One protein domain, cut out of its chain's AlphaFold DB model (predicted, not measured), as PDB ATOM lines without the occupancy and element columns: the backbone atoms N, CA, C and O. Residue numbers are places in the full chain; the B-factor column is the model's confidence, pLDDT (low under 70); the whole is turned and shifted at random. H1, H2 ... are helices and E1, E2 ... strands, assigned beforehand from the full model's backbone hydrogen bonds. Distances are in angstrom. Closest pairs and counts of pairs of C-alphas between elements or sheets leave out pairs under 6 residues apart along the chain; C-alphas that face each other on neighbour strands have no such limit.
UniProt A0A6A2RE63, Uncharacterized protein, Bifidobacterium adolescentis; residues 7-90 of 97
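Overview. This is residues 7 to 90 of the 97 residues of an uncharacterized protein of Bifidobacterium adolescentis (UniProt A0A6A2RE63). A strongly twisted three-stranded sheet has H1 across one face, and H2 packs crosswise on H1, away from the sheet; residues 43 to 48 stick out. 84 residues are printed, with named elements H1 E1 E2 E3 H2 along the chain, an antiparallel sheet E1 - E2 - E3, and mixed class, helices and strands. It is only just loose, close to compact: radius of gyration of the C-alphas 14.3 A, spans 45 by 31 by 19 A.

Along the chain. E1, residues 29 to 39, 25.3 A, bends by 67 degrees at residue 33. E2 is residues 52 to 60, 25.3 A; E3, 65 to 70, 17.0 A. H1, 7 to 17, 15.2 A, begins at C-alpha (305.116, 256.748, 416.686); H2, 75 to 89, 21.2 A, ends at C-alpha (312.807, 252.464, 401.370).

Arrangement. Hairpins E1 and E2, E2 and E3 make a meander, each strand the antiparallel neighbour of the one before; within hydrogen-bond range are N 36 and O 55, 3.0 A, and N 56 and O 68, 2.9 A. H1 is on the sheet, height 7.4 A, making two layers, a helix on one face. H1 and H2 touch, about perpendicular at 82 degrees; closest C-alphas Val 13 and Thr 81, 6.1 A. In H1 and H2 every O i to N i+4 pair is within range.

Size, cuts and confidence. The printed part has no cut. Links H1 to E1 and E1 to E2 are long. Residues 40 to 47 have pLDDT under 70.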
ATOM      1  N   LYS A   7     304.938 258.173 416.362       96.38
ATOM      2  CA  LYS A   7     305.116 256.748 416.686       96.38
ATOM      3  C   LYS A   7     305.526 255.921 415.469       96.38
ATOM      4  O   LYS A   7     306.388 255.059 415.589       96.38
ATOM      5  N   GLU A   8     304.953 256.206 414.302       95.75
ATOM      6  CA  GLU A   8     305.352 255.559 413.048       95.75
ATOM      7  C   GLU A   8     306.768 255.966 412.635       95.75
ATOM      8  O   GLU A   8     307.530 255.117 412.183       95.75
ATOM      9  N   LEU A   9     307.159 257.228 412.841       96.06
ATOM     10  CA  LEU A   9     308.541 257.668 412.624       96.06
ATOM     11  C   LEU A   9     309.513 256.962 413.580       96.06
ATOM     12  O   LEU A   9     310.535 256.438 413.151       96.06
ATOM     13  N   LEU A  10     309.173 256.866 414.863       97.12
ATOM     14  CA  LEU A  10     309.991 256.165 415.853       97.12
ATOM     15  C   LEU A  10     310.091 254.660 415.583       97.12
ATOM     16  O   LEU A  10     311.107 254.053 415.903       97.12
ATOM     17  N   MET A  11     309.094 254.053 414.941       97.62
ATOM     18  CA  MET A  11     309.201 252.664 414.495       97.62
ATOM     19  C   MET A  11     310.333 252.478 413.470       97.62
ATOM     20  O   MET A  11     311.066 251.492 413.533       97.62
ATOM     21  N   ARG A  12     310.527 253.454 412.573       97.00
ATOM     22  CA  ARG A  12     311.642 253.475 411.608       97.00
ATOM     23  C   ARG A  12     312.989 253.594 412.315       97.00
ATOM     24  O   ARG A  12     313.940 252.925 411.934       97.00
ATOM     25  N   VAL A  13     313.050 254.386 413.389       97.19
ATOM     26  CA  VAL A  13     314.248 254.493 414.238       97.19
ATOM     27  C   VAL A  13     314.618 253.135 414.830       97.19
ATOM     28  O   VAL A  13     315.771 252.731 414.723       97.19
ATOM     29  N   ILE A  14     313.647 252.387 415.375       97.50
ATOM     30  CA  ILE A  14     313.912 251.031 415.881       97.50
ATOM     31  C   ILE A  14     314.459 250.132 414.761       97.50
ATOM     32  O   ILE A  14     315.396 249.373 414.997       97.50
ATOM     33  N   ALA A  15     313.901 250.223 413.552       97.06
ATOM     34  CA  ALA A  15     314.333 249.421 412.408       97.06
ATOM     35  C   ALA A  15     315.773 249.707 411.960       97.06
ATOM     36  O   ALA A  15     316.503 248.766 411.647       97.06
ATOM     37  N   VAL A  16     316.201 250.970 411.984       97.06
ATOM     38  CA  VAL A  16     317.564 251.363 411.594       97.06
ATOM     39  C   VAL A  16     318.583 251.099 412.701       97.06
ATOM     40  O   VAL A  16     319.637 250.529 412.430       97.06
ATOM     41  N   GLU A  17     318.281 251.488 413.940       97.00
ATOM     42  CA  GLU A  17     319.242 251.437 415.052       97.00
ATOM     43  C   GLU A  17     319.301 250.057 415.724       97.00
ATOM     44  O   GLU A  17     320.328 249.653 416.270       97.00
ATOM     45  N   SER A  18     318.209 249.290 415.653       96.38
ATOM     46  CA  SER A  18     318.094 247.956 416.254       96.38
ATOM     47  C   SER A  18     317.627 246.894 415.242       96.38
ATOM     48  O   SER A  18     316.698 246.136 415.538       96.38
ATOM     49  N   PRO A  19     318.282 246.746 414.072       96.44
ATOM     50  CA  PRO A  19     317.790 245.905 412.974       96.44
ATOM     51  C   PRO A  19     317.688 244.424 413.356       96.44
ATOM     52  O   PRO A  19     316.831 243.702 412.857       96.44
ATOM     53  N   LYS A  20     318.515 243.967 414.305       96.81
ATOM     54  CA  LYS A  20     318.501 242.586 414.818       96.81
ATOM     55  C   LYS A  20     317.189 242.198 415.504       96.81
ATOM     56  O   LYS A  20     316.966 241.016 415.720       96.81
ATOM     57  N   LEU A  21     316.356 243.168 415.885       96.56
ATOM     58  CA  LEU A  21     315.043 242.894 416.462       96.56
ATOM     59  C   LEU A  21     314.010 242.476 415.406       96.56
ATOM     60  O   LEU A  21     312.979 241.935 415.777       96.56
ATOM     61  N   PHE A  22     314.272 242.705 414.119       96.31
ATOM     62  CA  PHE A  22     313.375 242.361 413.013       96.31
ATOM     63  C   PHE A  22     313.757 241.007 412.411       96.31
ATOM     64  O   PHE A  22     314.162 240.905 411.256       96.31
ATOM     65  N   ASP A  23     313.682 239.964 413.239       95.81
ATOM     66  CA  ASP A  23     314.110 238.598 412.925       95.81
ATOM     67  C   ASP A  23     312.945 237.606 412.738       95.81
ATOM     68  O   ASP A  23     313.164 236.404 412.576       95.81
ATOM     69  N   GLY A  24     311.696 238.077 412.763       95.50
ATOM     70  CA  GLY A  24     310.496 237.253 412.673       95.50
ATOM     71  C   GLY A  24     310.042 236.635 413.998       95.50
ATOM     72  O   GLY A  24     308.994 235.980 414.021       95.50
ATOM     73  N   SER A  25     310.787 236.819 415.091       97.00
ATOM     74  CA  SER A  25     310.487 236.200 416.386       97.00
ATOM     75  C   SER A  25     309.317 236.866 417.123       97.00
ATOM     76  O   SER A  25     308.865 237.963 416.797       97.00
ATOM     77  N   ASP A  26     308.864 236.241 418.212       97.81
ATOM     78  CA  ASP A  26     307.875 236.824 419.135       97.81
ATOM     79  C   ASP A  26     308.345 238.132 419.791       97.81
ATOM     80  O   ASP A  26     307.544 238.874 420.372       97.81
ATOM     81  N   ASN A  27     309.649 238.411 419.738       96.00
ATOM     82  CA  ASN A  27     310.243 239.629 420.268       96.00
ATOM     83  C   ASN A  27     310.283 240.766 419.242       96.00
ATOM     84  O   ASN A  27     310.624 241.881 419.638       96.00
ATOM     85  N   GLU A  28     309.923 240.497 417.985       97.94
ATOM     86  CA  GLU A  28     309.940 241.497 416.927       97.94
ATOM     87  C   GLU A  28     309.028 242.683 417.274       97.94
ATOM     88  O   GLU A  28     307.875 242.460 417.662       97.94
ATOM     89  N   PRO A  29     309.506 243.935 417.164       97.94
ATOM     90  CA  PRO A  29     308.685 245.119 417.357       97.94
ATOM     91  C   PRO A  29     307.594 245.197 416.286       97.94
ATOM     92  O   PRO A  29     307.882 245.047 415.104       97.94
ATOM     93  N   ILE A  30     306.351 245.482 416.684       97.75
ATOM     94  CA  ILE A  30     305.228 245.652 415.738       97.75
ATOM     95  C   ILE A  30     304.572 247.034 415.811       97.75
ATOM     96  O   ILE A  30     303.977 247.479 414.837       97.75
ATOM     97  N   GLU A  31     304.686 247.734 416.942       97.19
ATOM     98  CA  GLU A  31     304.216 249.115 417.090       97.19
ATOM     99  C   GLU A  31     304.933 249.825 418.241       97.19
ATOM    100  O   GLU A  31     305.243 249.217 419.269       97.19
ATOM    101  N   VAL A  32     305.125 251.136 418.107       98.06
ATOM    102  CA  VAL A  32     305.565 252.003 419.206       98.06
ATOM    103  C   VAL A  32     304.358 252.402 420.055       98.06
ATOM    104  O   VAL A  32     303.387 252.974 419.557       98.06
ATOM    105  N   THR A  33     304.418 252.143 421.358       97.69
ATOM    106  CA  THR A  33     303.328 252.416 422.306       97.69
ATOM    107  C   THR A  33     303.552 253.708 423.088       97.69
ATOM    108  O   THR A  33     302.595 254.454 423.324       97.69
ATOM    109  N   SER A  34     304.804 254.033 423.415       97.62
ATOM    110  CA  SER A  34     305.199 255.229 424.165       97.62
ATOM    111  C   SER A  34     306.596 255.704 423.768       97.62
ATOM    112  O   SER A  34     307.386 254.954 423.199       97.62
ATOM    113  N   TYR A  35     306.905 256.961 424.071       96.06
ATOM    114  CA  TYR A  35     308.257 257.493 423.969       96.06
ATOM    115  C   TYR A  35     308.462 258.607 424.993       96.06
ATOM    116  O   TYR A  35     307.501 259.266 425.400       96.06
ATOM    117  N   SER A  36     309.704 258.813 425.411       93.94
ATOM    118  CA  SER A  36     310.107 259.986 426.180       93.94
ATOM    119  C   SER A  36     311.520 260.400 425.800       93.94
ATOM    120  O   SER A  36     312.344 259.578 425.403       93.94
ATOM    121  N   TYR A  37     311.768 261.697 425.902       89.88
ATOM    122  CA  TYR A  37     313.060 262.307 425.654       89.88
ATOM    123  C   TYR A  37     313.520 262.978 426.945       89.88
ATOM    124  O   TYR A  37     312.726 263.668 427.589       89.88
ATOM    125  N   GLN A  38     314.760 262.727 427.350       85.88
ATOM    126  CA  GLN A  38     315.349 263.298 428.557       85.88
ATOM    127  C   GLN A  38     316.774 263.749 428.261       85.88
ATOM    128  O   GLN A  38     317.565 262.974 427.739       85.88
ATOM    129  N   GLU A  39     317.119 264.972 428.643       77.44
ATOM    130  CA  GLU A  39     318.517 265.375 428.797       77.44
ATOM    131  C   GLU A  39     318.963 264.892 430.180       77.44
ATOM    132  O   GLU A  39     318.332 265.238 431.186       77.44
ATOM    133  N   GLU A  40     319.979 264.030 430.259       65.19
ATOM    134  CA  GLU A  40     320.379 263.452 431.542       65.19
ATOM    135  C   GLU A  40     321.126 264.491 432.399       65.19
ATOM    136  O   GLU A  40     322.345 264.525 432.413       65.19
ATOM    137  N   GLY A  41     320.412 265.356 433.129       61.69
ATOM    138  CA  GLY A  41     321.015 266.216 434.151       61.69
ATOM    139  C   GLY A  41     320.205 267.457 434.528       61.69
ATOM    140  O   GLY A  41     319.938 268.331 433.709       61.69
ATOM    141  N   THR A  42     319.934 267.638 435.826       54.72
ATOM    142  CA  THR A  42     320.049 268.981 436.414       54.72
ATOM    143  C   THR A  42     321.439 269.465 436.030       54.72
ATOM    144  O   THR A  42     322.383 268.770 436.376       54.72
ATOM    145  N   ARG A  43     321.588 270.572 435.291       58.97
ATOM    146  CA  ARG A  43     322.901 271.102 434.870       58.97
ATOM    147  C   ARG A  43     323.842 271.230 436.085       58.97
ATOM    148  O   ARG A  43     323.825 272.240 436.776       58.97
ATOM    149  N   LEU A  44     324.611 270.181 436.388       62.91
ATOM    150  CA  LEU A  44     325.609 270.126 437.461       62.91
ATOM    151  C   LEU A  44     326.831 270.962 437.070       62.91
ATOM    152  O   LEU A  44     327.545 271.438 437.948       62.91
ATOM    153  N   CYS A  45     327.063 271.157 435.767       69.50
ATOM    154  CA  CYS A  45     327.987 272.149 435.249       69.50
ATOM    155  C   CYS A  45     327.574 272.652 433.853       69.50
ATOM    156  O   CYS A  45     327.033 271.897 433.050       69.50
ATOM    157  N   ASP A  46     327.852 273.926 433.552       66.06
ATOM    158  CA  ASP A  46     327.473 274.582 432.284       66.06
ATOM    159  C   ASP A  46     328.227 274.052 431.050       66.06
ATOM    160  O   ASP A  46     327.862 274.358 429.920       66.06
ATOM    161  N   THR A  47     329.295 273.277 431.260       69.75
ATOM    162  CA  THR A  47     330.164 272.731 430.199       69.75
ATOM    163  C   THR A  47     330.121 271.206 430.112       69.75
ATOM    164  O   THR A  47     330.842 270.614 429.314       69.75
ATOM    165  N   CYS A  48     329.299 270.566 430.943       72.56
ATOM    166  CA  CYS A  48     329.169 269.121 430.984       72.56
ATOM    167  C   CYS A  48     328.313 268.683 429.797       72.56
ATOM    168  O   CYS A  48     327.200 269.177 429.627       72.56
ATOM    169  N   ASP A  49     328.834 267.755 428.999       71.00
ATOM    170  CA  ASP A  49     328.052 267.114 427.950       71.00
ATOM    171  C   ASP A  49     327.121 266.088 428.604       71.00
ATOM    172  O   ASP A  49     327.573 265.077 429.154       71.00
ATOM    173  N   TYR A  50     325.831 266.406 428.638       72.50
ATOM    174  CA  TYR A  50     324.812 265.532 429.202       72.50
ATOM    175  C   TYR A  50     324.221 264.685 428.085       72.50
ATOM    176  O   TYR A  50     323.737 265.247 427.102       72.50
ATOM    177  N   PRO A  51     324.227 263.349 428.213       79.81
ATOM    178  CA  PRO A  51     323.707 262.503 427.159       79.81
ATOM    179  C   PRO A  51     322.214 262.785 426.958       79.81
ATOM    180  O   PRO A  51     321.405 262.694 427.884       79.81
ATOM    181  N   GLU A  52     321.849 263.113 425.720       86.56
ATOM    182  CA  GLU A  52     320.463 263.148 425.263       86.56
ATOM    183  C   GLU A  52     319.951 261.702 425.177       86.56
ATOM    184  O   GLU A  52     320.543 260.857 424.502       86.56
ATOM    185  N   LEU A  53     318.877 261.381 425.892       90.69
ATOM    186  CA  LEU A  53     318.335 260.031 425.994       90.69
ATOM    187  C   LEU A  53     316.979 259.944 425.306       90.69
ATOM    188  O   LEU A  53     316.026 260.630 425.689       90.69
ATOM    189  N   LEU A  54     316.864 259.020 424.355       94.31
ATOM    190  CA  LEU A  54     315.593 258.646 423.750       94.31
ATOM    191  C   LEU A  54     315.148 257.284 424.282       94.31
ATOM    192  O   LEU A  54     315.811 256.265 424.078       94.31
ATOM    193  N   PHE A  55     313.986 257.261 424.927       95.62
ATOM    194  CA  PHE A  55     313.330 256.038 425.370       95.62
ATOM    195  C   PHE A  55     312.149 255.732 424.460       95.62
ATOM    196  O   PHE A  55     311.286 256.585 424.251       95.62
ATOM    197  N   ILE A  56     312.074 254.501 423.956       97.75
ATOM    198  CA  ILE A  56     310.965 254.045 423.110       97.75
ATOM    199  C   ILE A  56     310.360 252.779 423.706       97.75
ATOM    200  O   ILE A  56     311.031 251.755 423.822       97.75
ATOM    201  N   GLY A  57     309.084 252.843 424.076       98.12
ATOM    202  CA  GLY A  57     308.275 251.681 424.428       98.12
ATOM    203  C   GLY A  57     307.587 251.114 423.192       98.12
ATOM    204  O   GLY A  57     307.028 251.862 422.388       98.12
ATOM    205  N   TYR A  58     307.606 249.795 423.030       98.38
ATOM    206  CA  TYR A  58     307.012 249.116 421.881       98.38
ATOM    207  C   TYR A  58     306.326 247.812 422.286       98.38
ATOM    208  O   TYR A  58     306.688 247.176 423.282       98.38
ATOM    209  N   ARG A  59     305.321 247.410 421.506       98.38
ATOM    210  CA  ARG A  59     304.689 246.092 421.612       98.38
ATOM    211  C   ARG A  59     305.388 245.125 420.663       98.38
ATOM    212  O   ARG A  59     305.717 245.486 419.534       98.38
ATOM    213  N   THR A  60     305.626 243.906 421.134       98.19
ATOM    214  CA  THR A  60     306.216 242.827 420.341       98.19
ATOM    215  C   THR A  60     305.141 242.001 419.644       98.19
ATOM    216  O   THR A  60     303.984 241.979 420.072       98.19
ATOM    217  N   ARG A  61     305.534 241.261 418.605       97.31
ATOM    218  CA  ARG A  61     304.686 240.301 417.887       97.31
ATOM    219  C   ARG A  61     304.010 239.296 418.828       97.31
ATOM    220  O   ARG A  61     302.818 239.044 418.700       97.31
ATOM    221  N   GLY A  62     304.737 238.809 419.834       97.38
ATOM    222  CA  GLY A  62     304.228 237.938 420.902       97.38
ATOM    223  C   GLY A  62     303.384 238.644 421.977       97.38
ATOM    224  O   GLY A  62     303.138 238.064 423.034       97.38
ATOM    225  N   GLY A  63     302.984 239.900 421.765       97.25
ATOM    226  CA  GLY A  63     302.062 240.640 422.631       97.25
ATOM    227  C   GLY A  63     302.670 241.222 423.910       97.25
ATOM    228  O   GLY A  63     301.923 241.676 424.776       97.25
ATOM    229  N   LYS A  64     303.999 241.231 424.058       97.31
ATOM    230  CA  LYS A  64     304.677 241.802 425.235       97.31
ATOM    231  C   LYS A  64     305.025 243.268 425.002       97.31
ATOM    232  O   LYS A  64     305.304 243.663 423.877       97.31
ATOM    233  N   THR A  65     305.088 244.059 426.067       97.44
ATOM    234  CA  THR A  65     305.644 245.419 426.006       97.44
ATOM    235  C   THR A  65     307.116 245.390 426.398       97.44
ATOM    236  O   THR A  65     307.479 244.803 427.419       97.44
ATOM    237  N   LYS A  66     307.966 246.032 425.596       97.62
ATOM    238  CA  LYS A  66     309.403 246.197 425.838       97.62
ATOM    239  C   LYS A  66     309.819 247.652 425.636       97.62
ATOM    240  O   LYS A  66     309.043 248.459 425.135       97.62
ATOM    241  N   HIS A  67     311.046 247.971 426.042       96.75
ATOM    242  CA  HIS A  67     311.600 249.319 425.965       96.75
ATOM    243  C   HIS A  67     313.008 249.293 425.371       96.75
ATOM    244  O   HIS A  67     313.759 248.343 425.595       96.75
ATOM    245  N   LEU A  68     313.348 250.344 424.630       96.50
ATOM    246  CA  LEU A  68     314.694 250.656 424.159       96.50
ATOM    247  C   LEU A  68     315.144 251.982 424.761       96.50
ATOM    248  O   LEU A  68     314.330 252.887 424.949       96.50
ATOM    249  N   LYS A  69     316.442 252.065 425.049       94.75
ATOM    250  CA  LYS A  69     317.145 253.279 425.453       94.75
ATOM    251  C   LYS A  69     318.232 253.529 424.417       94.75
ATOM    252  O   LYS A  69     319.086 252.665 424.227       94.75
ATOM    253  N   TYR A  70     318.195 254.692 423.785       93.06
ATOM    254  CA  TYR A  70     319.273 255.195 422.944       93.06
ATOM    255  C   TYR A  70     319.970 256.332 423.685       93.06
ATOM    256  O   TYR A  70     319.318 257.279 424.127       93.06
ATOM    257  N   GLU A  71     321.279 256.192 423.870       90.12
ATOM    258  CA  GLU A  71     322.134 257.189 424.518       90.12
ATOM    259  C   GLU A  71     322.745 258.114 423.466       90.12
ATOM    260  O   GLU A  71     322.991 257.679 422.341       90.12
ATOM    261  N   TYR A  72     322.985 259.376 423.832       87.44
ATOM    262  CA  TYR A  72     323.456 260.422 422.915       87.44
ATOM    263  C   TYR A  72     322.560 260.573 421.676       87.44
ATOM    264  O   TYR A  72     323.029 260.824 420.570       87.44
ATOM    265  N   PHE A  73     321.250 260.397 421.841       87.25
ATOM    266  CA  PHE A  73     320.276 260.381 420.758       87.25
ATOM    267  C   PHE A  73     319.429 261.659 420.752       87.25
ATOM    268  O   PHE A  73     318.251 261.661 421.109       87.25
ATOM    269  N   GLY A  74     320.063 262.759 420.345       85.81
ATOM    270  CA  GLY A  74     319.411 264.045 420.113       85.81
ATOM    271  C   GLY A  74     318.681 264.151 418.777       85.81
ATOM    272  O   GLY A  74     318.642 263.222 417.960       85.81
ATOM    273  N   LEU A  75     318.144 265.344 418.514       87.25
ATOM    274  CA  LEU A  75     317.465 265.663 417.256       87.25
ATOM    275  C   LEU A  75     318.326 265.403 416.000       87.25
ATOM    276  O   LEU A  75     317.781 264.844 415.047       87.25
ATOM    277  N   PRO A  76     319.636 265.739 415.954       91.25
ATOM    278  CA  PRO A  76     320.459 265.452 414.776       91.25
ATOM    279  C   PRO A  76     320.501 263.958 414.434       91.25
ATOM    280  O   PRO A  76     320.292 263.586 413.280       91.25
ATOM    281  N   ASN A  77     320.680 263.102 415.445       91.94
ATOM    282  CA  ASN A  77     320.733 261.650 415.274       91.94
ATOM    283  C   ASN A  77     319.376 261.089 414.837       91.94
ATOM    284  O   ASN A  77     319.314 260.237 413.950       91.94
ATOM    285  N   LEU A  78     318.278 261.614 415.389       93.38
ATOM    286  CA  LEU A  78     316.926 261.256 414.962       93.38
ATOM    287  C   LEU A  78     316.703 261.555 413.472       93.38
ATOM    288  O   LEU A  78     316.220 260.689 412.744       93.38
ATOM    289  N   LEU A  79     317.063 262.758 413.014       94.25
ATOM    290  CA  LEU A  79     316.901 263.155 411.613       94.25
ATOM    291  C   LEU A  79     317.776 262.309 410.680       94.25
ATOM    292  O   LEU A  79     317.275 261.799 409.682       94.25
ATOM    293  N   GLU A  80     319.047 262.086 411.029       95.56
ATOM    294  CA  GLU A  80     319.942 261.245 410.225       95.56
ATOM    295  C   GLU A  80     319.424 259.800 410.112       95.56
ATOM    296  O   GLU A  80     319.514 259.173 409.054       95.56
ATOM    297  N   THR A  81     318.849 259.270 411.192       95.69
ATOM    298  CA  THR A  81     318.260 257.925 411.219       95.69
ATOM    299  C   THR A  81     317.051 257.821 410.291       95.69
ATOM    300  O   THR A  81     316.934 256.859 409.531       95.69
ATOM    301  N   LEU A  82     316.165 258.819 410.314       95.12
ATOM    302  CA  LEU A  82     315.003 258.864 409.425       95.12
ATOM    303  C   LEU A  82     315.422 259.025 407.959       95.12
ATOM    304  O   LEU A  82     314.901 258.311 407.108       95.12
ATOM    305  N   ASP A  83     316.427 259.853 407.675       94.94
ATOM    306  CA  ASP A  83     317.009 259.980 406.336       94.94
ATOM    307  C   ASP A  83     317.592 258.651 405.831       94.94
ATOM    308  O   ASP A  83     317.451 258.307 404.655       94.94
ATOM    309  N   LYS A  84     318.271 257.889 406.701       94.94
ATOM    310  CA  LYS A  84     318.788 256.551 406.364       94.94
ATOM    311  C   LYS A  84     317.652 255.594 406.026       94.94
ATOM    312  O   LYS A  84     317.756 254.889 405.025       94.94
ATOM    313  N   TRP A  85     316.588 255.589 406.829       94.75
ATOM    314  CA  TRP A  85     315.407 254.778 406.556       94.75
ATOM    315  C   TRP A  85     314.776 255.141 405.213       94.75
ATOM    316  O   TRP A  85     314.545 254.266 404.382       94.75
ATOM    317  N   ASP A  86     314.554 256.430 404.968       93.25
ATOM    318  CA  ASP A  86     313.959 256.890 403.720       93.25
ATOM    319  C   ASP A  86     314.844 256.485 402.530       93.25
ATOM    320  O   ASP A  86     314.342 255.892 401.589       93.25
ATOM    321  N   ARG A  87     316.177 256.626 402.586       92.94
ATOM    322  CA  ARG A  87     317.073 256.134 401.509       92.94
ATOM    323  C   ARG A  87     316.994 254.623 401.262       92.94
ATOM    324  O   ARG A  87     317.252 254.196 400.141       92.94
ATOM    325  N   GLN A  88     316.705 253.821 402.286       90.94
ATOM    326  CA  GLN A  88     316.573 252.362 402.168       90.94
ATOM    327  C   GLN A  88     315.220 251.936 401.584       90.94
ATOM    328  O   GLN A  88     315.124 250.850 401.018       90.94
ATOM    329  N   HIS A  89     314.194 252.778 401.723       86.38
ATOM    330  CA  HIS A  89     312.807 252.464 401.370       86.38
ATOM    331  C   HIS A  89     312.217 253.361 400.269       86.38
ATOM    332  O   HIS A  89     311.091 253.130 399.827       86.38
ATOM    333  N   ASP A  90     312.964 254.358 399.798       80.56
ATOM    334  CA  ASP A  90     312.604 255.221 398.677       80.56
ATOM    335  C   ASP A  90     312.946 254.519 397.348       80.56
ATOM    336  O   ASP A  90     313.908 254.848 396.655       80.56
TER     337      ASP A  90